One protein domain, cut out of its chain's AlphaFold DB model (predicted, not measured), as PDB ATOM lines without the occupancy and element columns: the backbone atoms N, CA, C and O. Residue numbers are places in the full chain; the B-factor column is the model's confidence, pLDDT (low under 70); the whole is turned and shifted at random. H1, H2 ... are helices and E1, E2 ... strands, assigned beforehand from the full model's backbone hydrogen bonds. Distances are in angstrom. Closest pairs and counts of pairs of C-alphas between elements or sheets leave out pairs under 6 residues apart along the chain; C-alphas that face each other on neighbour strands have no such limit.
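This is residues 2 to 163 of the 786 residues of a protein of Archaeoglobus veneficus (strain DSM 11195 / SNP6) (UniProt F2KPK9). Two lobes stand end to end along the longest axis: a small closed barrel of five strands, E1, E2, E3, E10 and E9, with H3 packed on its outside, and a twisted three-stranded sheet, E4, E8 and E7, with H2 and H1 over one face and the small hairpin E5 and E6 beside H2. The chain crosses from barrel to sheet after E3 and returns between H2 and H3. The printed part has 162 residues, with ten named strands and three named helices in the order E1 E2 E3 E4 H1 E5 E6 E7 E8 H2 H3 E9 E10; the barrel is mixed, the two other sheets antiparallel, and the class is mixed, helices and strands. The whole is flat, 56 by 43 by 21 A, and only just compact, close to loose, with a radius of gyration of the C-alphas of 18.2 A.

E1, residues 2 to 16, E2, 19 to 28, and E3, 31 to 37, form a meander, each strand the antiparallel neighbour of the one before; N 12 and O 23 are 3.0 A apart, N 24 and O 35 2.8 A. E10, residues 148 to 156, is parallel to E3, with N 151 and O 36 at 2.8 A, and forms a hairpin with E9, residues 133 to 141, with N 138 and O 153 at 2.9 A. E1 bends by 117 degrees at residue 6, and E9 closes the barrel beside its residues 2 to 8, antiparallel, with N 4 and O 137 at 2.9 A. In the strongly twisted second sheet, E8, residues 84 to 93, is the inner strand between E4, residues 43 to 47, and E7, residues 71 to 81, with N 46 and O 89 at 2.9 A and N 77 and O 88 at 3.0 A. H2, residues 96 to 107, makes two layers with this sheet, a helix on one face, at a height of 8.0 A over the sheet. H1, residues 54 to 58, is on the same face. E5, residues 62 to 64, and E6, residues 67 to 69, form a hairpin, with N 62 and O 69 at 2.9 A; the closest C-alphas of E6 and H2, those of Ile 69 and His 98, are 6.7 A apart. H3, residues 119 to 126, lies outside the barrel over E2, at a height of 8.2 A. Every O i to N i+4 pair is within hydrogen-bond range in H1 and H3, and 5 of 8 in H2.

E1 begins at C-alpha 2 (-36.225, -0.298, 36.732) and spans 23.5 A, E2 28.1 A, E8 26.5 A and H2 16.8 A. E10 ends at C-alpha 156 (-42.990, -9.839, 48.489).

The C-alphas farthest apart, those of Lys 30 and Gly 51, are 56.9 A apart. The printed part has no cut; the link H2 to H3 is long, and no printed residue has a pLDDT under 70.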
ATOM      1  N   VAL A   2     -34.763  -0.382  36.807       92.69
ATOM      2  CA  VAL A   2     -36.225  -0.298  36.732       92.69
ATOM      3  C   VAL A   2     -36.801  -1.080  37.906       92.69
ATOM      4  O   VAL A   2     -36.197  -2.055  38.350       92.69
ATOM      5  N   VAL A   3     -37.941  -0.633  38.423       95.75
ATOM      6  CA  VAL A   3     -38.740  -1.392  39.386       95.75
ATOM      7  C   VAL A   3     -39.940  -1.948  38.639       95.75
ATOM      8  O   VAL A   3     -40.638  -1.201  37.955       95.75
ATOM      9  N   VAL A   4     -40.152  -3.256  38.742       96.44
ATOM     10  CA  VAL A   4     -41.299  -3.943  38.146       96.44
ATOM     11  C   VAL A   4     -42.108  -4.575  39.263       96.44
ATOM     12  O   VAL A   4     -41.550  -5.206  40.163       96.44
ATOM     13  N   GLU A   5     -43.420  -4.404  39.195       97.00
ATOM     14  CA  GLU A   5     -44.368  -4.979  40.142       97.00
ATOM     15  C   GLU A   5     -45.359  -5.864  39.405       97.00
ATOM     16  O   GLU A   5     -45.719  -5.599  38.261       97.00
ATOM     17  N   GLY A   6     -45.798  -6.930  40.060       96.81
ATOM     18  CA  GLY A   6     -46.740  -7.869  39.474       96.81
ATOM     19  C   GLY A   6     -47.094  -8.971  40.452       96.81
ATOM     20  O   GLY A   6     -46.960  -8.793  41.661       96.81
ATOM     21  N   TRP A   7     -47.503 -10.117  39.924       98.31
ATOM     22  CA  TRP A   7     -47.772 -11.335  40.678       98.31
ATOM     23  C   TRP A   7     -46.753 -12.410  40.318       98.31
ATOM     24  O   TRP A   7     -46.440 -12.608  39.141       98.31
ATOM     25  N   LEU A   8     -46.248 -13.126  41.318       98.50
ATOM     26  CA  LEU A   8     -45.409 -14.304  41.115       98.50
ATOM     27  C   LEU A   8     -46.294 -15.512  40.792       98.50
ATOM     28  O   LEU A   8     -47.167 -15.849  41.582       98.50
ATOM     29  N   LEU A   9     -46.074 -16.185  39.665       98.12
ATOM     30  CA  LEU A   9     -46.855 -17.363  39.267       98.12
ATOM     31  C   LEU A   9     -46.117 -18.670  39.570       98.12
ATOM     32  O   LEU A   9     -46.689 -19.588  40.157       98.12
ATOM     33  N   ASP A  10     -44.846 -18.741  39.181       97.56
ATOM     34  CA  ASP A  10     -44.013 -19.939  39.286       97.56
ATOM     35  C   ASP A  10     -42.545 -19.563  39.533       97.56
ATOM     36  O   ASP A  10     -42.104 -18.455  39.213       97.56
ATOM     37  N   ALA A  11     -41.783 -20.499  40.092       97.31
ATOM     38  CA  ALA A  11     -40.349 -20.377  40.275       97.31
ATOM     39  C   ALA A  11     -39.646 -21.686  39.914       97.31
ATOM     40  O   ALA A  11     -39.954 -22.759  40.435       97.31
ATOM     41  N   ASP A  12     -38.628 -21.579  39.068       96.38
ATOM     42  CA  ASP A  12     -37.753 -22.690  38.720       96.38
ATOM     43  C   ASP A  12     -36.285 -22.236  38.689       96.38
ATOM     44  O   ASP A  12     -35.921 -21.176  39.208       96.38
ATOM     45  N   TYR A  13     -35.406 -23.072  38.137       96.44
ATOM     46  CA  TYR A  13     -34.037 -22.669  37.863       96.44
ATOM     47  C   TYR A  13     -33.516 -23.320  36.583       96.44
ATOM     48  O   TYR A  13     -33.943 -24.414  36.193       96.44
ATOM     49  N   ILE A  14     -32.541 -22.655  35.974       95.19
ATOM     50  CA  ILE A  14     -31.738 -23.169  34.861       95.19
ATOM     51  C   ILE A  14     -30.261 -23.187  35.246       95.19
ATOM     52  O   ILE A  14     -29.863 -22.607  36.255       95.19
ATOM     53  N   THR A  15     -29.441 -23.852  34.437       95.38
ATOM     54  CA  THR A  15     -27.985 -23.824  34.578       95.38
ATOM     55  C   THR A  15     -27.395 -22.992  33.445       95.38
ATOM     56  O   THR A  15     -27.511 -23.369  32.282       95.38
ATOM     57  N   GLU A  16     -26.737 -21.884  33.777       92.69
ATOM     58  CA  GLU A  16     -25.988 -21.049  32.833       92.69
ATOM     59  C   GLU A  16     -24.512 -21.023  33.247       92.69
ATOM     60  O   GLU A  16     -24.191 -20.735  34.400       92.69
ATOM     61  N   ASN A  17     -23.595 -21.335  32.323       88.62
ATOM     62  CA  ASN A  17     -22.144 -21.350  32.573       88.62
ATOM     63  C   ASN A  17     -21.737 -22.146  33.835       88.62
ATOM     64  O   ASN A  17     -20.868 -21.731  34.599       88.62
ATOM     65  N   GLY A  18     -22.405 -23.280  34.083       86.69
ATOM     66  CA  GLY A  18     -22.157 -24.147  35.242       86.69
ATOM     67  C   GLY A  18     -22.743 -23.656  36.574       86.69
ATOM     68  O   GLY A  18     -22.609 -24.350  37.578       86.69
ATOM     69  N   LYS A  19     -23.422 -22.501  36.603       91.19
ATOM     70  CA  LYS A  19     -24.083 -21.954  37.797       91.19
ATOM     71  C   LYS A  19     -25.599 -22.055  37.682       91.19
ATOM     72  O   LYS A  19     -26.156 -21.934  36.594       91.19
ATOM     73  N   ALA A  20     -26.265 -22.281  38.810       96.25
ATOM     74  CA  ALA A  20     -27.721 -22.256  38.853       96.25
ATOM     75  C   ALA A  20     -28.227 -20.811  38.877       96.25
ATOM     76  O   ALA A  20     -27.688 -19.976  39.599       96.25
ATOM     77  N   VAL A  21     -29.265 -20.537  38.093       97.50
ATOM     78  CA  VAL A  21     -29.920 -19.232  37.991       97.50
ATOM     79  C   VAL A  21     -31.399 -19.432  38.269       97.50
ATOM     80  O   VAL A  21     -32.062 -20.176  37.542       97.50
ATOM     81  N   ILE A  22     -31.906 -18.795  39.322       98.38
ATOM     82  CA  ILE A  22     -33.332 -18.807  39.653       98.38
ATOM     83  C   ILE A  22     -34.087 -18.046  38.569       98.38
ATOM     84  O   ILE A  22     -33.638 -16.983  38.139       98.38
ATOM     85  N   ARG A  23     -35.239 -18.571  38.149       97.56
ATOM     86  CA  ARG A  23     -36.197 -17.843  37.317       97.56
ATOM     87  C   ARG A  23     -37.502 -17.685  38.073       97.56
ATOM     88  O   ARG A  23     -38.065 -18.664  38.554       97.56
ATOM     89  N   LEU A  24     -37.980 -16.453  38.138       98.31
ATOM     90  CA  LEU A  24     -39.291 -16.097  38.662       98.31
ATOM     91  C   LEU A  24     -40.184 -15.750  37.480       98.31
ATOM     92  O   LEU A  24     -39.908 -14.787  36.765       98.31
ATOM     93  N   TRP A  25     -41.218 -16.550  37.255       97.94
ATOM     94  CA  TRP A  25     -42.224 -16.284  36.235       97.94
ATOM     95  C   TRP A  25     -43.315 -15.420  36.847       97.94
ATOM     96  O   TRP A  25     -43.994 -15.835  37.788       97.94
ATOM     97  N   CYS A  26     -43.470 -14.213  36.317       97.94
ATOM     98  CA  CYS A  26     -44.346 -13.195  36.869       97.94
ATOM     99  C   CYS A  26     -45.303 -12.660  35.806       97.94
ATOM    100  O   CYS A  26     -45.017 -12.718  34.608       97.94
ATOM    101  N   LYS A  27     -46.424 -12.098  36.256       97.12
ATOM    102  CA  LYS A  27     -47.382 -11.382  35.409       97.12
ATOM    103  C   LYS A  27     -47.584  -9.970  35.928       97.12
ATOM    104  O   LYS A  27     -47.694  -9.785  37.133       97.12
ATOM    105  N   ASP A  28     -47.664  -8.998  35.033       95.62
ATOM    106  CA  ASP A  28     -48.180  -7.660  35.319       95.62
ATOM    107  C   ASP A  28     -49.217  -7.252  34.263       95.62
ATOM    108  O   ASP A  28     -49.614  -8.057  33.417       95.62
ATOM    109  N   GLU A  29     -49.651  -5.993  34.294       92.44
ATOM    110  CA  GLU A  29     -50.625  -5.435  33.346       92.44
ATOM    111  C   GLU A  29     -50.160  -5.503  31.882       92.44
ATOM    112  O   GLU A  29     -50.975  -5.557  30.966       92.44
ATOM    113  N   LYS A  30     -48.843  -5.541  31.635       93.00
ATOM    114  CA  LYS A  30     -48.260  -5.656  30.288       93.00
ATOM    115  C   LYS A  30     -48.104  -7.118  29.851       93.00
ATOM    116  O   LYS A  30     -47.520  -7.384  28.798       93.00
ATOM    117  N   GLY A  31     -48.527  -8.075  30.676       94.12
ATOM    118  CA  GLY A  31     -48.410  -9.509  30.436       94.12
ATOM    119  C   GLY A  31     -47.258 -10.168  31.195       94.12
ATOM    120  O   GLY A  31     -46.814  -9.708  32.246       94.12
ATOM    121  N   ILE A  32     -46.795 -11.297  30.671       96.06
ATOM    122  CA  ILE A  32     -45.850 -12.169  31.370       96.06
ATOM    123  C   ILE A  32     -44.415 -11.707  31.161       96.06
ATOM    124  O   ILE A  32     -44.020 -11.282  30.074       96.06
ATOM    125  N   PHE A  33     -43.620 -11.840  32.214       96.31
ATOM    126  CA  PHE A  33     -42.187 -11.630  32.177       96.31
ATOM    127  C   PHE A  33     -41.470 -12.636  33.077       96.31
ATOM    128  O   PHE A  33     -42.073 -13.285  33.934       96.31
ATOM    129  N   VAL A  34     -40.159 -12.758  32.889       96.88
ATOM    130  CA  VAL A  34     -39.302 -13.571  33.758       96.88
ATOM    131  C   VAL A  34     -38.243 -12.704  34.429       96.88
ATOM    132  O   VAL A  34     -37.676 -11.804  33.809       96.88
ATOM    133  N   ALA A  35     -37.935 -12.984  35.687       97.19
ATOM    134  CA  ALA A  35     -36.822 -12.362  36.388       97.19
ATOM    135  C   ALA A  35     -35.779 -13.417  36.769       97.19
ATOM    136  O   ALA A  35     -36.121 -14.467  37.310       97.19
ATOM    137  N   TYR A  36     -34.514 -13.144  36.463       97.38
ATOM    138  CA  TYR A  36     -33.390 -14.043  36.694       97.38
ATOM    139  C   TYR A  36     -32.563 -13.578  37.889       97.38
ATOM    140  O   TYR A  36     -32.077 -12.448  37.879       97.38
ATOM    141  N   ASP A  37     -32.357 -14.449  38.877       97.62
ATOM    142  CA  ASP A  37     -31.464 -14.187  40.012       97.62
ATOM    143  C   ASP A  37     -30.285 -15.176  40.014       97.62
ATOM    144  O   ASP A  37     -30.459 -16.394  40.125       97.62
ATOM    145  N   ARG A  38     -29.067 -14.635  39.873       95.81
ATOM    146  CA  ARG A  38     -27.782 -15.367  39.888       95.81
ATOM    147  C   ARG A  38     -27.063 -15.312  41.233       95.81
ATOM    148  O   ARG A  38     -26.012 -15.930  41.380       95.81
ATOM    149  N   SER A  39     -27.573 -14.528  42.176       94.88
ATOM    150  CA  SER A  39     -26.946 -14.302  43.477       94.88
ATOM    151  C   SER A  39     -27.244 -15.419  44.475       94.88
ATOM    152  O   SER A  39     -26.483 -15.616  45.420       94.88
ATOM    153  N   PHE A  40     -28.330 -16.169  44.268       97.06
ATOM    154  CA  PHE A  40     -28.731 -17.215  45.197       97.06
ATOM    155  C   PHE A  40     -27.861 -18.466  45.068       97.06
ATOM    156  O   PHE A  40     -27.690 -19.021  43.983       97.06
ATOM    157  N   GLN A  41     -27.342 -18.943  46.198       96.00
ATOM    158  CA  GLN A  41     -26.485 -20.122  46.261       96.00
ATOM    159  C   GLN A  41     -27.208 -21.272  46.968       96.00
ATOM    160  O   GLN A  41     -27.848 -21.048  47.997       96.00
ATOM    161  N   PRO A  42     -27.109 -22.512  46.460       97.69
ATOM    162  CA  PRO A  42     -27.657 -23.671  47.149       97.69
ATOM    163  C   PRO A  42     -26.852 -23.941  48.417       97.69
ATOM    164  O   PRO A  42     -25.622 -23.881  48.404       97.69
ATOM    165  N   TYR A  43     -27.543 -24.277  49.498       98.12
ATOM    166  CA  TYR A  43     -26.912 -24.614  50.764       98.12
ATOM    167  C   TYR A  43     -27.727 -25.663  51.521       98.12
ATOM    168  O   TYR A  43     -28.880 -25.937  51.185       98.12
ATOM    169  N   PHE A  44     -27.111 -26.228  52.551       98.31
ATOM    170  CA  PHE A  44     -27.750 -27.051  53.571       98.31
ATOM    171  C   PHE A  44     -27.044 -26.831  54.915       98.31
ATOM    172  O   PHE A  44     -26.029 -26.131  54.964       98.31
ATOM    173  N   TYR A  45     -27.573 -27.397  55.997       98.38
ATOM    174  CA  TYR A  45     -26.969 -27.278  57.326       98.38
ATOM    175  C   TYR A  45     -26.396 -28.612  57.804       98.38
ATOM    176  O   TYR A  45     -26.888 -29.671  57.419       98.38
ATOM    177  N   ALA A  46     -25.398 -28.562  58.675       97.69
ATOM    178  CA  ALA A  46     -24.956 -29.690  59.485       97.69
ATOM    179  C   ALA A  46     -24.851 -29.242  60.946       97.69
ATOM    180  O   ALA A  46     -24.324 -28.161  61.212       97.69
ATOM    181  N   ILE A  47     -25.389 -30.026  61.880       96.75
ATOM    182  CA  ILE A  47     -25.279 -29.728  63.316       96.75
ATOM    183  C   ILE A  47     -23.821 -29.925  63.723       96.75
ATOM    184  O   ILE A  47     -23.225 -30.936  63.368       96.75
ATOM    185  N   LYS A  48     -23.239 -28.939  64.409       95.12
ATOM    186  CA  LYS A  48     -21.835 -28.985  64.819       95.12
ATOM    187  C   LYS A  48     -21.664 -29.956  65.988       95.12
ATOM    188  O   LYS A  48     -22.424 -29.907  66.953       95.12
ATOM    189  N   GLU A  49     -20.646 -30.804  65.895       93.19
ATOM    190  CA  GLU A  49     -20.216 -31.721  66.955       93.19
ATOM    191  C   GLU A  49     -18.762 -31.426  67.341       93.19
ATOM    192  O   GLU A  49     -18.005 -30.830  66.566       93.19
ATOM    193  N   GLU A  50     -18.364 -31.811  68.556       88.38
ATOM    194  CA  GLU A  50     -16.991 -31.613  69.025       88.38
ATOM    195  C   GLU A  50     -15.991 -32.362  68.130       88.38
ATOM    196  O   GLU A  50     -16.153 -33.545  67.840       88.38
ATOM    197  N   GLY A  51     -14.926 -31.671  67.713       88.31
ATOM    198  CA  GLY A  51     -13.833 -32.262  66.935       88.31
ATOM    199  C   GLY A  51     -13.954 -32.143  65.413       88.31
ATOM    200  O   GLY A  51     -12.999 -32.501  64.732       88.31
ATOM    201  N   VAL A  52     -15.054 -31.599  64.879       93.12
ATOM    202  CA  VAL A  52     -15.185 -31.277  63.445       93.12
ATOM    203  C   VAL A  52     -15.136 -29.764  63.247       93.12
ATOM    204  O   VAL A  52     -15.899 -29.020  63.864       93.12
ATOM    205  N   THR A  53     -14.252 -29.298  62.369       94.75
ATOM    206  CA  THR A  53     -14.087 -27.878  62.034       94.75
ATOM    207  C   THR A  53     -14.677 -27.542  60.664       94.75
ATOM    208  O   THR A  53     -14.876 -28.409  59.809       94.75
ATOM    209  N   ALA A  54     -14.917 -26.251  60.408       94.31
ATOM    210  CA  ALA A  54     -15.307 -25.791  59.075       94.31
ATOM    211  C   ALA A  54     -14.259 -26.152  58.001       94.31
ATOM    212  O   ALA A  54     -14.625 -26.402  56.851       94.31
ATOM    213  N   GLU A  55     -12.973 -26.209  58.367       94.56
ATOM    214  CA  GLU A  55     -11.872 -26.566  57.467       94.56
ATOM    215  C   GLU A  55     -11.925 -28.043  57.050       94.56
ATOM    216  O   GLU A  55     -11.747 -28.344  55.868       94.56
ATOM    217  N   ASP A  56     -12.271 -28.949  57.968       93.56
ATOM    218  CA  ASP A  56     -12.455 -30.376  57.662       93.56
ATOM    219  C   ASP A  56     -13.530 -30.578  56.589       93.56
ATOM    220  O   ASP A  56     -13.324 -31.284  55.599       93.56
ATOM    221  N   ILE A  57     -14.662 -29.881  56.740       95.00
ATOM    222  CA  ILE A  57     -15.763 -29.910  55.771       95.00
ATOM    223  C   ILE A  57     -15.309 -29.304  54.441       95.00
ATOM    224  O   ILE A  57     -15.566 -29.869  53.377       95.00
ATOM    225  N   MET A  58     -14.624 -28.161  54.483       96.50
ATOM    226  CA  MET A  58     -14.178 -27.440  53.292       96.50
ATOM    227  C   MET A  58     -13.147 -28.234  52.469       96.50
ATOM    228  O   MET A  58     -13.097 -28.103  51.243       96.50
ATOM    229  N   ASN A  59     -12.381 -29.110  53.125       94.31
ATOM    230  CA  ASN A  59     -11.400 -30.000  52.507       94.31
ATOM    231  C   ASN A  59     -12.006 -31.256  51.852       94.31
ATOM    232  O   ASN A  59     -11.289 -31.966  51.136       94.31
ATOM    233  N   LEU A  60     -13.310 -31.519  52.019       93.44
ATOM    234  CA  LEU A  60     -13.989 -32.639  51.364       93.44
ATOM    235  C   LEU A  60     -13.922 -32.516  49.833       93.44
ATOM    236  O   LEU A  60     -14.348 -31.525  49.232       93.44
ATOM    237  N   LYS A  61     -13.425 -33.576  49.186       92.56
ATOM    238  CA  LYS A  61     -13.329 -33.689  47.725       92.56
ATOM    239  C   LYS A  61     -13.956 -34.991  47.258       92.56
ATOM    240  O   LYS A  61     -13.442 -36.073  47.519       92.56
ATOM    241  N   ILE A  62     -15.047 -34.878  46.511       92.50
ATOM    242  CA  ILE A  62     -15.776 -36.017  45.957       92.50
ATOM    243  C   ILE A  62     -15.454 -36.108  44.465       92.50
ATOM    244  O   ILE A  62     -15.879 -35.265  43.669       92.50
ATOM    245  N   GLN A  63     -14.705 -37.138  44.073       88.75
ATOM    246  CA  GLN A  63     -14.371 -37.384  42.671       88.75
ATOM    247  C   GLN A  63     -15.575 -37.989  41.935       88.75
ATOM    248  O   GLN A  63     -16.042 -39.076  42.277       88.75
ATOM    249  N   LYS A  64     -16.054 -37.336  40.869       80.88
ATOM    250  CA  LYS A  64     -17.119 -37.879  40.014       80.88
ATOM    251  C   LYS A  64     -16.784 -37.702  38.539       80.88
ATOM    252  O   LYS A  64     -16.918 -36.622  37.972       80.88
ATOM    253  N   ARG A  65     -16.437 -38.807  37.870       80.31
ATOM    254  CA  ARG A  65     -16.045 -38.826  36.447       80.31
ATOM    255  C   ARG A  65     -14.971 -37.762  36.148       80.31
ATOM    256  O   ARG A  65     -13.810 -37.992  36.463       80.31
ATOM    257  N   LYS A  66     -15.362 -36.627  35.551       80.50
ATOM    258  CA  LYS A  66     -14.494 -35.522  35.105       80.50
ATOM    259  C   LYS A  66     -14.540 -34.281  36.013       80.50
ATOM    260  O   LYS A  66     -13.927 -33.278  35.671       80.50
ATOM    261  N   GLU A  67     -15.268 -34.322  37.127       87.94
ATOM    262  CA  GLU A  67     -15.445 -33.181  38.029       87.94
ATOM    263  C   GLU A  67     -15.081 -33.556  39.471       87.94
ATOM    264  O   GLU A  67     -15.354 -34.670  39.929       87.94
ATOM    265  N   VAL A  68     -14.472 -32.603  40.179       90.75
ATOM    266  CA  VAL A  68     -14.262 -32.657  41.628       90.75
ATOM    267  C   VAL A  68     -15.335 -31.798  42.282       90.75
ATOM    268  O   VAL A  68     -15.376 -30.586  42.070       90.75
ATOM    269  N   ILE A  69     -16.199 -32.427  43.074       93.94
ATOM    270  CA  ILE A  69     -17.232 -31.732  43.838       93.94
ATOM    271  C   ILE A  69     -16.674 -31.444  45.234       93.94
ATOM    272  O   ILE A  69     -16.294 -32.366  45.954       93.94
ATOM    273  N   SER A  70     -16.652 -30.171  45.609       94.94
ATOM    274  CA  SER A  70     -16.304 -29.686  46.946       94.94
ATOM    275  C   SER A  70     -17.350 -28.666  47.403       94.94
ATOM    276  O   SER A  70     -18.066 -28.112  46.550       94.94
ATOM    277  N   PRO A  71     -17.450 -28.381  48.713       96.50
ATOM    278  CA  PRO A  71     -18.151 -27.190  49.170       96.50
ATOM    279  C   PRO A  71     -17.588 -25.940  48.480       96.50
ATOM    280  O   PRO A  71     -16.438 -25.919  48.040       96.50
ATOM    281  N   GLU A  72     -18.425 -24.919  48.331       95.44
ATOM    282  CA  GLU A  72     -18.007 -23.590  47.869       95.44
ATOM    283  C   GLU A  72     -17.595 -22.717  49.054       95.44
ATOM    284  O   GLU A  72     -16.663 -21.924  48.960       95.44
ATOM    285  N   ARG A  73     -18.325 -22.851  50.166       96.94
ATOM    286  CA  ARG A  73     -18.154 -22.056  51.378       96.94
ATOM    287  C   ARG A  73     -18.800 -22.771  52.559       96.94
ATOM    288  O   ARG A  73     -19.842 -23.403  52.387       96.94
ATOM    289  N   VAL A  74     -18.222 -22.629  53.745       97.75
ATOM    290  CA  VAL A  74     -18.786 -23.119  55.007       97.75
ATOM    291  C   VAL A  74     -18.812 -21.951  55.988       97.75
ATOM    292  O   VAL A  74     -17.806 -21.266  56.145       97.75
ATOM    293  N   GLU A  75     -19.964 -21.690  56.598       97.44
ATOM    294  CA  GLU A  75     -20.127 -20.665  57.635       97.44
ATOM    295  C   GLU A  75     -20.527 -21.321  58.954       97.44
ATOM    296  O   GLU A  75     -21.430 -22.156  58.973       97.44
ATOM    297  N   GLU A  76     -19.901 -20.915  60.054       96.94
ATOM    298  CA  GLU A  76     -20.377 -21.239  61.400       96.94
ATOM    299  C   GLU A  76     -21.436 -20.222  61.825       96.94
ATOM    300  O   GLU A  76     -21.238 -19.012  61.721       96.94
ATOM    301  N   THR A  77     -22.581 -20.714  62.281       96.00
ATOM    302  CA  THR A  77     -23.693 -19.890  62.760       96.00
ATOM    303  C   THR A  77     -24.472 -20.649  63.829       96.00
ATOM    304  O   THR A  77     -24.216 -21.821  64.097       96.00
ATOM    305  N   THR A  78     -25.455 -19.994  64.432       96.56
ATOM    306  CA  THR A  78     -26.450 -20.643  65.282       96.56
ATOM    307  C   THR A  78     -27.777 -20.795  64.546       96.56
ATOM    308  O   THR A  78     -28.106 -20.030  63.634       96.56
ATOM    309  N   ALA A  79     -28.538 -21.811  64.935       95.94
ATOM    310  CA  ALA A  79     -29.923 -22.018  64.533       95.94
ATOM    311  C   ALA A  79     -30.693 -22.646  65.700       95.94
ATOM    312  O   ALA A  79     -30.106 -23.032  66.711       95.94
ATOM    313  N   LYS A  80     -32.012 -22.771  65.572       93.69
ATOM    314  CA  LYS A  80     -32.828 -23.514  66.532       93.69
ATOM    315  C   LYS A  80     -33.137 -24.914  66.010       93.69
ATOM    316  O   LYS A  80     -33.461 -25.092  64.840       93.69
ATOM    317  N   ASN A  81     -33.055 -25.908  66.882       91.56
ATOM    318  CA  ASN A  81     -33.431 -27.289  66.611       91.56
ATOM    319  C   ASN A  81     -34.409 -27.758  67.694       91.56
ATOM    320  O   ASN A  81     -34.023 -27.970  68.845       91.56
ATOM    321  N   LEU A  82     -35.683 -27.870  67.327       87.44
ATOM    322  CA  LEU A  82     -36.817 -28.097  68.229       87.44
ATOM    323  C   LEU A  82     -36.855 -27.064  69.364       87.44
ATOM    324  O   LEU A  82     -36.974 -27.387  70.548       87.44
ATOM    325  N   GLY A  83     -36.703 -25.793  68.982       83.81
ATOM    326  CA  GLY A  83     -36.739 -24.639  69.870       83.81
ATOM    327  C   GLY A  83     -35.597 -24.564  70.892       83.81
ATOM    328  O   GLY A  83     -35.766 -23.906  71.924       83.81
ATOM    329  N   ARG A  84     -34.472 -25.245  70.643       86.56
ATOM    330  CA  ARG A  84     -33.201 -25.117  71.381       86.56
ATOM    331  C   ARG A  84     -32.134 -24.549  70.459       86.56
ATOM    332  O   ARG A  84     -32.040 -24.995  69.322       86.56
ATOM    333  N   GLU A  85     -31.337 -23.601  70.934       92.81
ATOM    334  CA  GLU A  85     -30.216 -23.082  70.146       92.81
ATOM    335  C   GLU A  85     -29.120 -24.140  70.001       92.81
ATOM    336  O   GLU A  85     -28.775 -24.831  70.960       92.81
ATOM    337  N   VAL A  86     -28.608 -24.277  68.780       95.50
ATOM    338  CA  VAL A  86     -27.523 -25.186  68.408       95.50
ATOM    339  C   VAL A  86     -26.549 -24.467  67.480       95.50
ATOM    340  O   VAL A  86     -26.956 -23.639  66.659       95.50
ATOM    341  N   GLU A  87     -25.265 -24.795  67.596       97.38
ATOM    342  CA  GLU A  87     -24.258 -24.383  66.620       97.38
ATOM    343  C   GLU A  87     -24.341 -25.271  65.376       97.38
ATOM    344  O   GLU A  87     -24.558 -26.484  65.461       97.38
ATOM    345  N   VAL A  88     -24.196 -24.666  64.201       97.88
ATOM    346  CA  VAL A  88     -24.347 -25.350  62.918       97.88
ATOM    347  C   VAL A  88     -23.343 -24.829  61.903       97.88
ATOM    348  O   VAL A  88     -22.972 -23.653  61.903       97.88
ATOM    349  N   PHE A  89     -22.978 -25.697  60.970       98.38
ATOM    350  CA  PHE A  89     -22.322 -25.312  59.734       98.38
ATOM    351  C   PHE A  89     -23.371 -25.089  58.651       98.38
ATOM    352  O   PHE A  89     -24.157 -25.984  58.343       98.38
ATOM    353  N   LYS A  90     -23.363 -23.914  58.024       98.31
ATOM    354  CA  LYS A  90     -24.099 -23.645  56.789       98.31
ATOM    355  C   LYS A  90     -23.174 -23.877  55.602       98.31
ATOM    356  O   LYS A  90     -22.211 -23.143  55.390       98.31
ATOM    357  N   ILE A  91     -23.463 -24.920  54.835       98.50
ATOM    358  CA  ILE A  91     -22.576 -25.451  53.801       98.50
ATOM    359  C   ILE A  91     -23.151 -25.091  52.440       98.50
ATOM    360  O   ILE A  91     -24.222 -25.558  52.055       98.50
ATOM    361  N   TYR A  92     -22.424 -24.262  51.704       98.19
ATOM    362  CA  TYR A  92     -22.793 -23.795  50.377       98.19
ATOM    363  C   TYR A  92     -22.209 -24.707  49.304       98.19
ATOM    364  O   TYR A  92     -21.048 -25.113  49.362       98.19
ATOM    365  N   ALA A  93     -23.006 -24.984  48.281       96.44
ATOM    366  CA  ALA A  93     -22.602 -25.738  47.108       96.44
ATOM    367  C   ALA A  93     -22.516 -24.824  45.876       96.44
ATOM    368  O   ALA A  93     -23.223 -23.825  45.765       96.44
ATOM    369  N   LYS A  94     -21.689 -25.202  44.894       93.56
ATOM    370  CA  LYS A  94     -21.603 -24.495  43.599       93.56
ATOM    371  C   LYS A  94     -22.882 -24.609  42.767       93.56
ATOM    372  O   LYS A  94     -23.237 -23.697  42.026       93.56
ATOM    373  N   HIS A  95     -23.559 -25.751  42.868       95.94
ATOM    374  CA  HIS A  95     -24.733 -26.076  42.067       95.94
ATOM    375  C   HIS A  95     -25.690 -26.984  42.862       95.94
ATOM    376  O   HIS A  95     -25.217 -27.832  43.623       95.94
ATOM    377  N   PRO A  96     -27.025 -26.889  42.685       96.56
ATOM    378  CA  PRO A  96     -27.983 -27.695  43.449       96.56
ATOM    379  C   PRO A  96     -27.777 -29.205  43.299       96.56
ATOM    380  O   PRO A  96     -27.990 -29.961  44.238       96.56
ATOM    381  N   GLN A  97     -27.293 -29.659  42.138       94.62
ATOM    382  CA  GLN A  97     -26.991 -31.078  41.899       94.62
ATOM    383  C   GLN A  97     -25.789 -31.598  42.708       94.62
ATOM    384  O   GLN A  97     -25.578 -32.809  42.763       94.62
ATOM    385  N   HIS A  98     -25.000 -30.712  43.324       95.44
ATOM    386  CA  HIS A  98     -23.868 -31.088  44.173       95.44
ATOM    387  C   HIS A  98     -24.316 -31.348  45.614       95.44
ATOM    388  O   HIS A  98     -23.687 -32.150  46.299       95.44
ATOM    389  N   VAL A  99     -25.436 -30.754  46.052       96.88
ATOM    390  CA  VAL A  99     -25.979 -30.916  47.411       96.88
ATOM    391  C   VAL A  99     -26.196 -32.390  47.778       96.88
ATOM    392  O   VAL A  99     -25.708 -32.786  48.831       96.88
ATOM    393  N   PRO A 100     -26.805 -33.256  46.934       95.50
ATOM    394  CA  PRO A 100     -26.972 -34.669  47.272       95.50
ATOM    395  C   PRO A 100     -25.664 -35.428  47.504       95.50
ATOM    396  O   PRO A 100     -25.668 -36.413  48.225       95.50
ATOM    397  N   LYS A 101     -24.557 -34.994  46.893       94.94
ATOM    398  CA  LYS A 101     -23.248 -35.635  47.066       94.94
ATOM    399  C   LYS A 101     -22.517 -35.080  48.278       94.94
ATOM    400  O   LYS A 101     -22.008 -35.847  49.083       94.94
ATOM    401  N   LEU A 102     -22.538 -33.762  48.446       96.62
ATOM    402  CA  LEU A 102     -21.959 -33.110  49.616       96.62
ATOM    403  C   LEU A 102     -22.656 -33.547  50.908       96.62
ATOM    404  O   LEU A 102     -21.972 -33.820  51.882       96.62
ATOM    405  N   ARG A 103     -23.987 -33.699  50.914       95.56
ATOM    406  CA  ARG A 103     -24.711 -34.187  52.098       95.56
ATOM    407  C   ARG A 103     -24.383 -35.635  52.457       95.56
ATOM    408  O   ARG A 103     -24.463 -35.970  53.624       95.56
ATOM    409  N   GLU A 104     -24.075 -36.483  51.470       95.38
ATOM    410  CA  GLU A 104     -23.660 -37.870  51.726       95.38
ATOM    411  C   GLU A 104     -22.310 -37.858  52.451       95.38
ATOM    412  O   GLU A 104     -22.212 -38.423  53.529       95.38
ATOM    413  N   ALA A 105     -21.323 -37.122  51.926       95.38
ATOM    414  CA  ALA A 105     -19.993 -37.031  52.537       95.38
ATOM    415  C   ALA A 105     -20.001 -36.332  53.906       95.38
ATOM    416  O   ALA A 105     -19.383 -36.804  54.850       95.38
ATOM    417  N   VAL A 106     -20.724 -35.217  54.042       96.31
ATOM    418  CA  VAL A 106     -20.860 -34.523  55.334       96.31
ATOM    419  C   VAL A 106     -21.668 -35.364  56.321       96.31
ATOM    420  O   VAL A 106     -21.379 -35.339  57.510       96.31
ATOM    421  N   GLY A 107     -22.640 -36.138  55.834       95.00
ATOM    422  CA  GLY A 107     -23.463 -37.042  56.635       95.00
ATOM    423  C   GLY A 107     -22.694 -38.195  57.284       95.00
ATOM    424  O   GLY A 107     -23.211 -38.798  58.219       95.00
ATOM    425  N   GLU A 108     -21.477 -38.495  56.819       93.75
ATOM    426  CA  GLU A 108     -20.566 -39.439  57.485       93.75
ATOM    427  C   GLU A 108     -19.929 -38.842  58.749       93.75
ATOM    428  O   GLU A 108     -19.484 -39.589  59.616       93.75
ATOM    429  N   LEU A 109     -19.882 -37.509  58.846       92.00
ATOM    430  CA  LEU A 109     -19.230 -36.775  59.932       92.00
ATOM    431  C   LEU A 109     -20.230 -36.140  60.894       92.00
ATOM    432  O   LEU A 109     -19.970 -36.086  62.088       92.00
ATOM    433  N   LEU A 110     -21.330 -35.604  60.366       96.00
ATOM    434  CA  LEU A 110     -22.253 -34.742  61.093       96.00
ATOM    435  C   LEU A 110     -23.698 -34.997  60.688       96.00
ATOM    436  O   LEU A 110     -24.015 -35.395  59.565       96.00
ATOM    437  N   GLU A 111     -24.612 -34.637  61.580       95.19
ATOM    438  CA  GLU A 111     -26.030 -34.696  61.281       95.19
ATOM    439  C   GLU A 111     -26.463 -33.570  60.317       95.19
ATOM    440  O   GLU A 111     -26.590 -32.400  60.687       95.19
ATOM    441  N   VAL A 112     -26.739 -33.931  59.060       96.44
ATOM    442  CA  VAL A 112     -27.172 -32.999  58.006       96.44
ATOM    443  C   VAL A 112     -28.660 -32.632  58.122       96.44
ATOM    444  O   VAL A 112     -29.495 -33.444  58.522       96.44
ATOM    445  N   ARG A 113     -29.022 -31.408  57.725       96.38
ATOM    446  CA  ARG A 113     -30.381 -30.845  57.701       96.38
ATOM    447  C   ARG A 113     -30.642 -30.084  56.405       96.38
ATOM    448  O   ARG A 113     -29.736 -29.493  55.824       96.38
ATOM    449  N   GLU A 114     -31.901 -30.081  55.968       96.31
ATOM    450  CA  GLU A 114     -32.404 -29.285  54.829       96.31
ATOM    451  C   GLU A 114     -31.744 -29.552  53.460       96.31
ATOM    452  O   GLU A 114     -31.952 -28.809  52.502       96.31
ATOM    453  N   ALA A 115     -30.993 -30.644  53.317       96.19
ATOM    454  CA  ALA A 115     -30.265 -30.978  52.091       96.19
ATOM    455  C   ALA A 115     -31.131 -31.615  50.982       96.19
ATOM    456  O   ALA A 115     -30.614 -32.207  50.029       96.19
ATOM    457  N   ASP A 116     -32.452 -31.574  51.123       94.62
ATOM    458  CA  ASP A 116     -33.432 -32.150  50.202       94.62
ATOM    459  C   ASP A 116     -34.556 -31.169  49.821       94.62
ATOM    460  O   ASP A 116     -35.524 -31.560  49.168       94.62
ATOM    461  N   ILE A 117     -34.416 -29.886  50.174       95.94
ATOM    462  CA  ILE A 117     -35.339 -28.833  49.743       95.94
ATOM    463  C   ILE A 117     -35.036 -28.471  48.275       95.94
ATOM    464  O   ILE A 117     -33.900 -28.109  47.954       95.94
ATOM    465  N   PRO A 118     -36.021 -28.533  47.353       95.56
ATOM    466  CA  PRO A 118     -35.834 -28.111  45.969       95.56
ATOM    467  C   PRO A 118     -35.345 -26.663  45.876       95.56
ATOM    468  O   PRO A 118     -35.909 -25.771  46.505       95.56
ATOM    469  N   PHE A 119     -34.330 -26.417  45.048       97.75
ATOM    470  CA  PHE A 119     -33.610 -25.139  45.009       97.75
ATOM    471  C   PHE A 119     -34.503 -23.911  44.773       97.75
ATOM    472  O   PHE A 119     -34.377 -22.915  45.479       97.75
ATOM    473  N   ALA A 120     -35.447 -23.999  43.831       97.19
ATOM    474  CA  ALA A 120     -36.380 -22.907  43.562       97.19
ATOM    475  C   ALA A 120     -37.320 -22.635  44.747       97.19
ATOM    476  O   ALA A 120     -37.645 -21.491  45.029       97.19
ATOM    477  N   TYR A 121     -37.718 -23.665  45.494       96.81
ATOM    478  CA  TYR A 121     -38.599 -23.486  46.648       96.81
ATOM    479  C   TYR A 121     -37.826 -23.023  47.882       96.81
ATOM    480  O   TYR A 121     -38.346 -22.230  48.658       96.81
ATOM    481  N   ARG A 122     -36.562 -23.449  48.030       98.00
ATOM    482  CA  ARG A 122     -35.623 -22.870  49.002       98.00
ATOM    483  C   ARG A 122     -35.527 -21.359  48.790       98.00
ATOM    484  O   ARG A 122     -35.647 -20.623  49.756       98.00
ATOM    485  N   TYR A 123     -35.435 -20.896  47.541       98.31
ATOM    486  CA  TYR A 123     -35.463 -19.465  47.220       98.31
ATOM    487  C   TYR A 123     -36.762 -18.771  47.663       98.31
ATOM    488  O   TYR A 123     -36.698 -17.707  48.277       98.31
ATOM    489  N   LEU A 124     -37.932 -19.370  47.396       98.25
ATOM    490  CA  LEU A 124     -39.222 -18.817  47.837       98.25
ATOM    491  C   LEU A 124     -39.294 -18.678  49.362       98.25
ATOM    492  O   LEU A 124     -39.736 -17.645  49.862       98.25
ATOM    493  N   ILE A 125     -38.819 -19.690  50.094       97.44
ATOM    494  CA  ILE A 125     -38.767 -19.674  51.560       97.44
ATOM    495  C   ILE A 125     -37.805 -18.580  52.050       97.44
ATOM    496  O   ILE A 125     -38.203 -17.763  52.879       97.44
ATOM    497  N   ASP A 126     -36.578 -18.520  51.515       97.31
ATOM    498  CA  ASP A 126     -35.544 -17.553  51.926       97.31
ATOM    499  C   ASP A 126     -35.961 -16.105  51.733       97.31
ATOM    500  O   ASP A 126     -35.685 -15.242  52.563       97.31
ATOM    501  N   LYS A 127     -36.604 -15.834  50.599       97.00
ATOM    502  CA  LYS A 127     -37.001 -14.486  50.194       97.00
ATOM    503  C   LYS A 127     -38.406 -14.108  50.671       97.00
ATOM    504  O   LYS A 127     -38.900 -13.051  50.288       97.00
ATOM    505  N   ASP A 128     -39.046 -14.955  51.485       96.31
ATOM    506  CA  ASP A 128     -40.440 -14.822  51.937       96.31
ATOM    507  C   ASP A 128     -41.422 -14.530  50.788       96.31
ATOM    508  O   ASP A 128     -42.347 -13.730  50.928       96.31
ATOM    509  N   LEU A 129     -41.213 -15.165  49.633       97.69
ATOM    510  CA  LEU A 129     -42.071 -15.025  48.459       97.69
ATOM    511  C   LEU A 129     -43.201 -16.057  48.491       97.69
ATOM    512  O   LEU A 129     -43.093 -17.115  49.112       97.69
ATOM    513  N   ALA A 130     -44.294 -15.747  47.799       97.12
ATOM    514  CA  ALA A 130     -45.426 -16.646  47.632       97.12
ATOM    515  C   ALA A 130     -45.928 -16.580  46.189       97.12
ATOM    516  O   ALA A 130     -46.117 -15.489  45.652       97.12
ATOM    517  N   CYS A 131     -46.141 -17.739  45.562       97.75
ATOM    518  CA  CYS A 131     -46.865 -17.802  44.292       97.75
ATOM    519  C   CYS A 131     -48.312 -17.317  44.471       97.75
ATOM    520  O   CYS A 131     -48.870 -17.426  45.558       97.75
ATOM    521  N   MET A 132     -48.926 -16.808  43.406       97.44
ATOM    522  CA  MET A 132     -50.240 -16.156  43.416       97.44
ATOM    523  C   MET A 132     -50.328 -14.962  44.376       97.44
ATOM    524  O   MET A 132     -51.401 -14.649  44.885       97.44
ATOM    525  N   ASP A 133     -49.203 -14.297  44.632       97.62
ATOM    526  CA  ASP A 133     -49.138 -13.082  45.440       97.62
ATOM    527  C   ASP A 133     -48.273 -12.021  44.766       97.62
ATOM    528  O   ASP A 133     -47.510 -12.310  43.836       97.62
ATOM    529  N   GLY A 134     -48.399 -10.785  45.236       97.94
ATOM    530  CA  GLY A 134     -47.674  -9.670  44.665       97.94
ATOM    531  C   GLY A 134     -46.175  -9.690  44.982       97.94
ATOM    532  O   GLY A 134     -45.714 -10.161  46.030       97.94
ATOM    533  N   ILE A 135     -45.395  -9.172  44.038       98.19
ATOM    534  CA  ILE A 135     -43.933  -9.140  44.060       98.19
ATOM    535  C   ILE A 135     -43.435  -7.808  43.495       98.19
ATOM    536  O   ILE A 135     -43.959  -7.319  42.496       98.19
ATOM    537  N   THR A 136     -42.403  -7.246  44.122       98.19
ATOM    538  CA  THR A 136     -41.673  -6.071  43.627       98.19
ATOM    539  C   THR A 136     -40.232  -6.479  43.350       98.19
ATOM    540  O   THR A 136     -39.569  -7.071  44.209       98.19
ATOM    541  N   ILE A 137     -39.744  -6.163  42.153       97.88
ATOM    542  CA  ILE A 137     -38.413  -6.540  41.677       97.88
ATOM    543  C   ILE A 137     -37.671  -5.283  41.230       97.88
ATOM    544  O   ILE A 137     -38.086  -4.603  40.295       97.88
ATOM    545  N   GLU A 138     -36.541  -5.002  41.872       97.75
ATOM    546  CA  GLU A 138     -35.567  -4.024  41.387       97.75
ATOM    547  C   GLU A 138     -34.623  -4.733  40.420       97.75
ATOM    548  O   GLU A 138     -33.978  -5.726  40.778       97.75
ATOM    549  N   CYS A 139     -34.549  -4.255  39.182       96.62
ATOM    550  CA  CYS A 139     -33.895  -5.004  38.123       96.62
ATOM    551  C   CYS A 139     -33.276  -4.154  37.009       96.62
ATOM    552  O   CYS A 139     -33.381  -2.921  36.943       96.62
ATOM    553  N   VAL A 140     -32.578  -4.857  36.121       96.44
ATOM    554  CA  VAL A 140     -32.098  -4.343  34.837       96.44
ATOM    555  C   VAL A 140     -32.757  -5.155  33.731       96.44
ATOM    556  O   VAL A 140     -32.751  -6.382  33.779       96.44
ATOM    557  N   GLU A 141     -33.345  -4.483  32.749       94.50
ATOM    558  CA  GLU A 141     -33.936  -5.148  31.589       94.50
ATOM    559  C   GLU A 141     -32.867  -5.903  30.789       94.50
ATOM    560  O   GLU A 141     -31.747  -5.419  30.603       94.50
ATOM    561  N   ARG A 142     -33.204  -7.113  30.342       91.19
ATOM    562  CA  ARG A 142     -32.344  -7.939  29.493       91.19
ATOM    563  C   ARG A 142     -32.801  -7.820  28.045       91.19
ATOM    564  O   ARG A 142     -33.987  -7.895  27.745       91.19
ATOM    565  N   THR A 143     -31.846  -7.727  27.127       81.25
ATOM    566  CA  THR A 143     -32.114  -7.909  25.697       81.25
ATOM    567  C   THR A 143     -32.412  -9.379  25.417       81.25
ATOM    568  O   THR A 143     -31.584 -10.245  25.709       81.25
ATOM    569  N   GLY A 144     -33.577  -9.670  24.844       78.12
ATOM    570  CA  GLY A 144     -34.003 -11.031  24.542       78.12
ATOM    571  C   GLY A 144     -35.299 -11.073  23.738       78.12
ATOM    572  O   GLY A 144     -35.884 -10.043  23.420       78.12
ATOM    573  N   SER A 145     -35.744 -12.284  23.406       73.44
ATOM    574  CA  SER A 145     -36.964 -12.530  22.624       73.44
ATOM    575  C   SER A 145     -38.265 -12.367  23.420       73.44
ATOM    576  O   SER A 145     -39.342 -12.441  22.837       73.44
ATOM    577  N   PHE A 146     -38.181 -12.163  24.737       84.75
ATOM    578  CA  PHE A 146     -39.322 -11.937  25.621       84.75
ATOM    579  C   PHE A 146     -38.930 -11.047  26.807       84.75
ATOM    580  O   PHE A 146     -37.746 -10.935  27.149       84.75
ATOM    581  N   ARG A 147     -39.934 -10.413  27.435       93.25
ATOM    582  CA  ARG A 147     -39.745  -9.522  28.591       93.25
ATOM    583  C   ARG A 147     -39.022 -10.260  29.707       93.25
ATOM    584  O   ARG A 147     -39.551 -11.199  30.304       93.25
ATOM    585  N   SER A 148     -37.798  -9.828  29.972       95.56
ATOM    586  CA  SER A 148     -36.932 -10.474  30.941       95.56
ATOM    587  C   SER A 148     -36.059  -9.475  31.679       95.56
ATOM    588  O   SER A 148     -35.655  -8.445  31.139       95.56
ATOM    589  N   TYR A 149     -35.764  -9.799  32.933       96.75
ATOM    590  CA  TYR A 149     -35.062  -8.906  33.841       96.75
ATOM    591  C   TYR A 149     -33.973  -9.632  34.619       96.75
ATOM    592  O   TYR A 149     -34.106 -10.806  34.959       96.75
ATOM    593  N   GLU A 150     -32.901  -8.916  34.924       96.94
ATOM    594  CA  GLU A 150     -31.863  -9.328  35.858       96.94
ATOM    595  C   GLU A 150     -32.176  -8.768  37.244       96.94
ATOM    596  O   GLU A 150     -32.209  -7.548  37.423       96.94
ATOM    597  N   VAL A 151     -32.401  -9.646  38.220       97.50
ATOM    598  CA  VAL A 151     -32.751  -9.264  39.591       97.50
ATOM    599  C   VAL A 151     -31.545  -8.627  40.280       97.50
ATOM    600  O   VAL A 151     -30.433  -9.154  40.260       97.50
ATOM    601  N   LYS A 152     -31.777  -7.479  40.917       96.62
ATOM    602  CA  LYS A 152     -30.877  -6.885  41.915       96.62
ATOM    603  C   LYS A 152     -31.416  -7.086  43.319       96.62
ATOM    604  O   LYS A 152     -30.659  -7.451  44.213       96.62
ATOM    605  N   ASN A 153     -32.715  -6.881  43.485       96.62
ATOM    606  CA  ASN A 153     -33.419  -7.115  44.732       96.62
ATOM    607  C   ASN A 153     -34.845  -7.583  44.439       96.62
ATOM    608  O   ASN A 153     -35.437  -7.214  43.422       96.62
ATOM    609  N   VAL A 154     -35.396  -8.389  45.340       97.56
ATOM    610  CA  VAL A 154     -36.767  -8.880  45.251       97.56
ATOM    611  C   VAL A 154     -37.404  -8.877  46.630       97.56
ATOM    612  O   VAL A 154     -36.768  -9.239  47.620       97.56
ATOM    613  N   LYS A 155     -38.673  -8.486  46.689       97.31
ATOM    614  CA  LYS A 155     -39.473  -8.542  47.910       97.31
ATOM    615  C   LYS A 155     -40.906  -8.932  47.587       97.31
ATOM    616  O   LYS A 155     -41.436  -8.580  46.531       97.31
ATOM    617  N   ARG A 156     -41.545  -9.626  48.524       96.69
ATOM    618  CA  ARG A 156     -42.990  -9.839  48.489       96.69
ATOM    619  C   ARG A 156     -43.703  -8.507  48.718       96.69
ATOM    620  O   ARG A 156     -43.329  -7.753  49.613       96.69
ATOM    621  N   ASN A 157     -44.726  -8.242  47.919       96.50
ATOM    622  CA  ASN A 157     -45.604  -7.085  48.038       96.50
ATOM    623  C   ASN A 157     -47.051  -7.594  48.034       96.50
ATOM    624  O   ASN A 157     -47.619  -7.727  46.955       96.50
ATOM    625  N   PRO A 158     -47.608  -7.992  49.196       95.19
ATOM    626  CA  PRO A 158     -48.885  -8.692  49.250       95.19
ATOM    627  C   PRO A 158     -50.004  -7.946  48.526       95.19
ATOM    628  O   PRO A 158     -50.164  -6.738  48.704       95.19
ATOM    629  N   LYS A 159     -50.788  -8.683  47.742       92.69
ATOM    630  CA  LYS A 159     -51.947  -8.162  47.017       92.69
ATOM    631  C   LYS A 159     -53.228  -8.851  47.478       92.69
ATOM    632  O   LYS A 159     -53.237 -10.050  47.776       92.69
ATOM    633  N   ASP A 160     -54.309  -8.080  47.538       89.25
ATOM    634  CA  ASP A 160     -55.629  -8.594  47.910       89.25
ATOM    635  C   ASP A 160     -56.254  -9.414  46.774       89.25
ATOM    636  O   ASP A 160     -56.945 -10.405  47.033       89.25
ATOM    637  N   ASP A 161     -55.945  -9.042  45.531       92.62
ATOM    638  CA  ASP A 161     -56.434  -9.632  44.292       92.62
ATOM    639  C   ASP A 161     -55.474 -10.669  43.682       92.62
ATOM    640  O   ASP A 161     -54.318 -10.838  44.085       92.62
ATOM    641  N   PHE A 162     -55.985 -11.381  42.680       94.38
ATOM    642  CA  PHE A 162     -55.237 -12.333  41.867       94.38
ATOM    643  C   PHE A 162     -55.058 -11.785  40.452       94.38
ATOM    644  O   PHE A 162     -55.917 -11.035  39.984       94.38
ATOM    645  N   PRO A 163     -53.982 -12.172  39.746       92.81
ATOM    646  CA  PRO A 163     -53.831 -11.788  38.354       92.81
ATOM    647  C   PRO A 163     -54.945 -12.438  37.528       92.81
ATOM    648  O   PRO A 163     -55.285 -13.601  37.746       92.81
TER     649      PRO A 163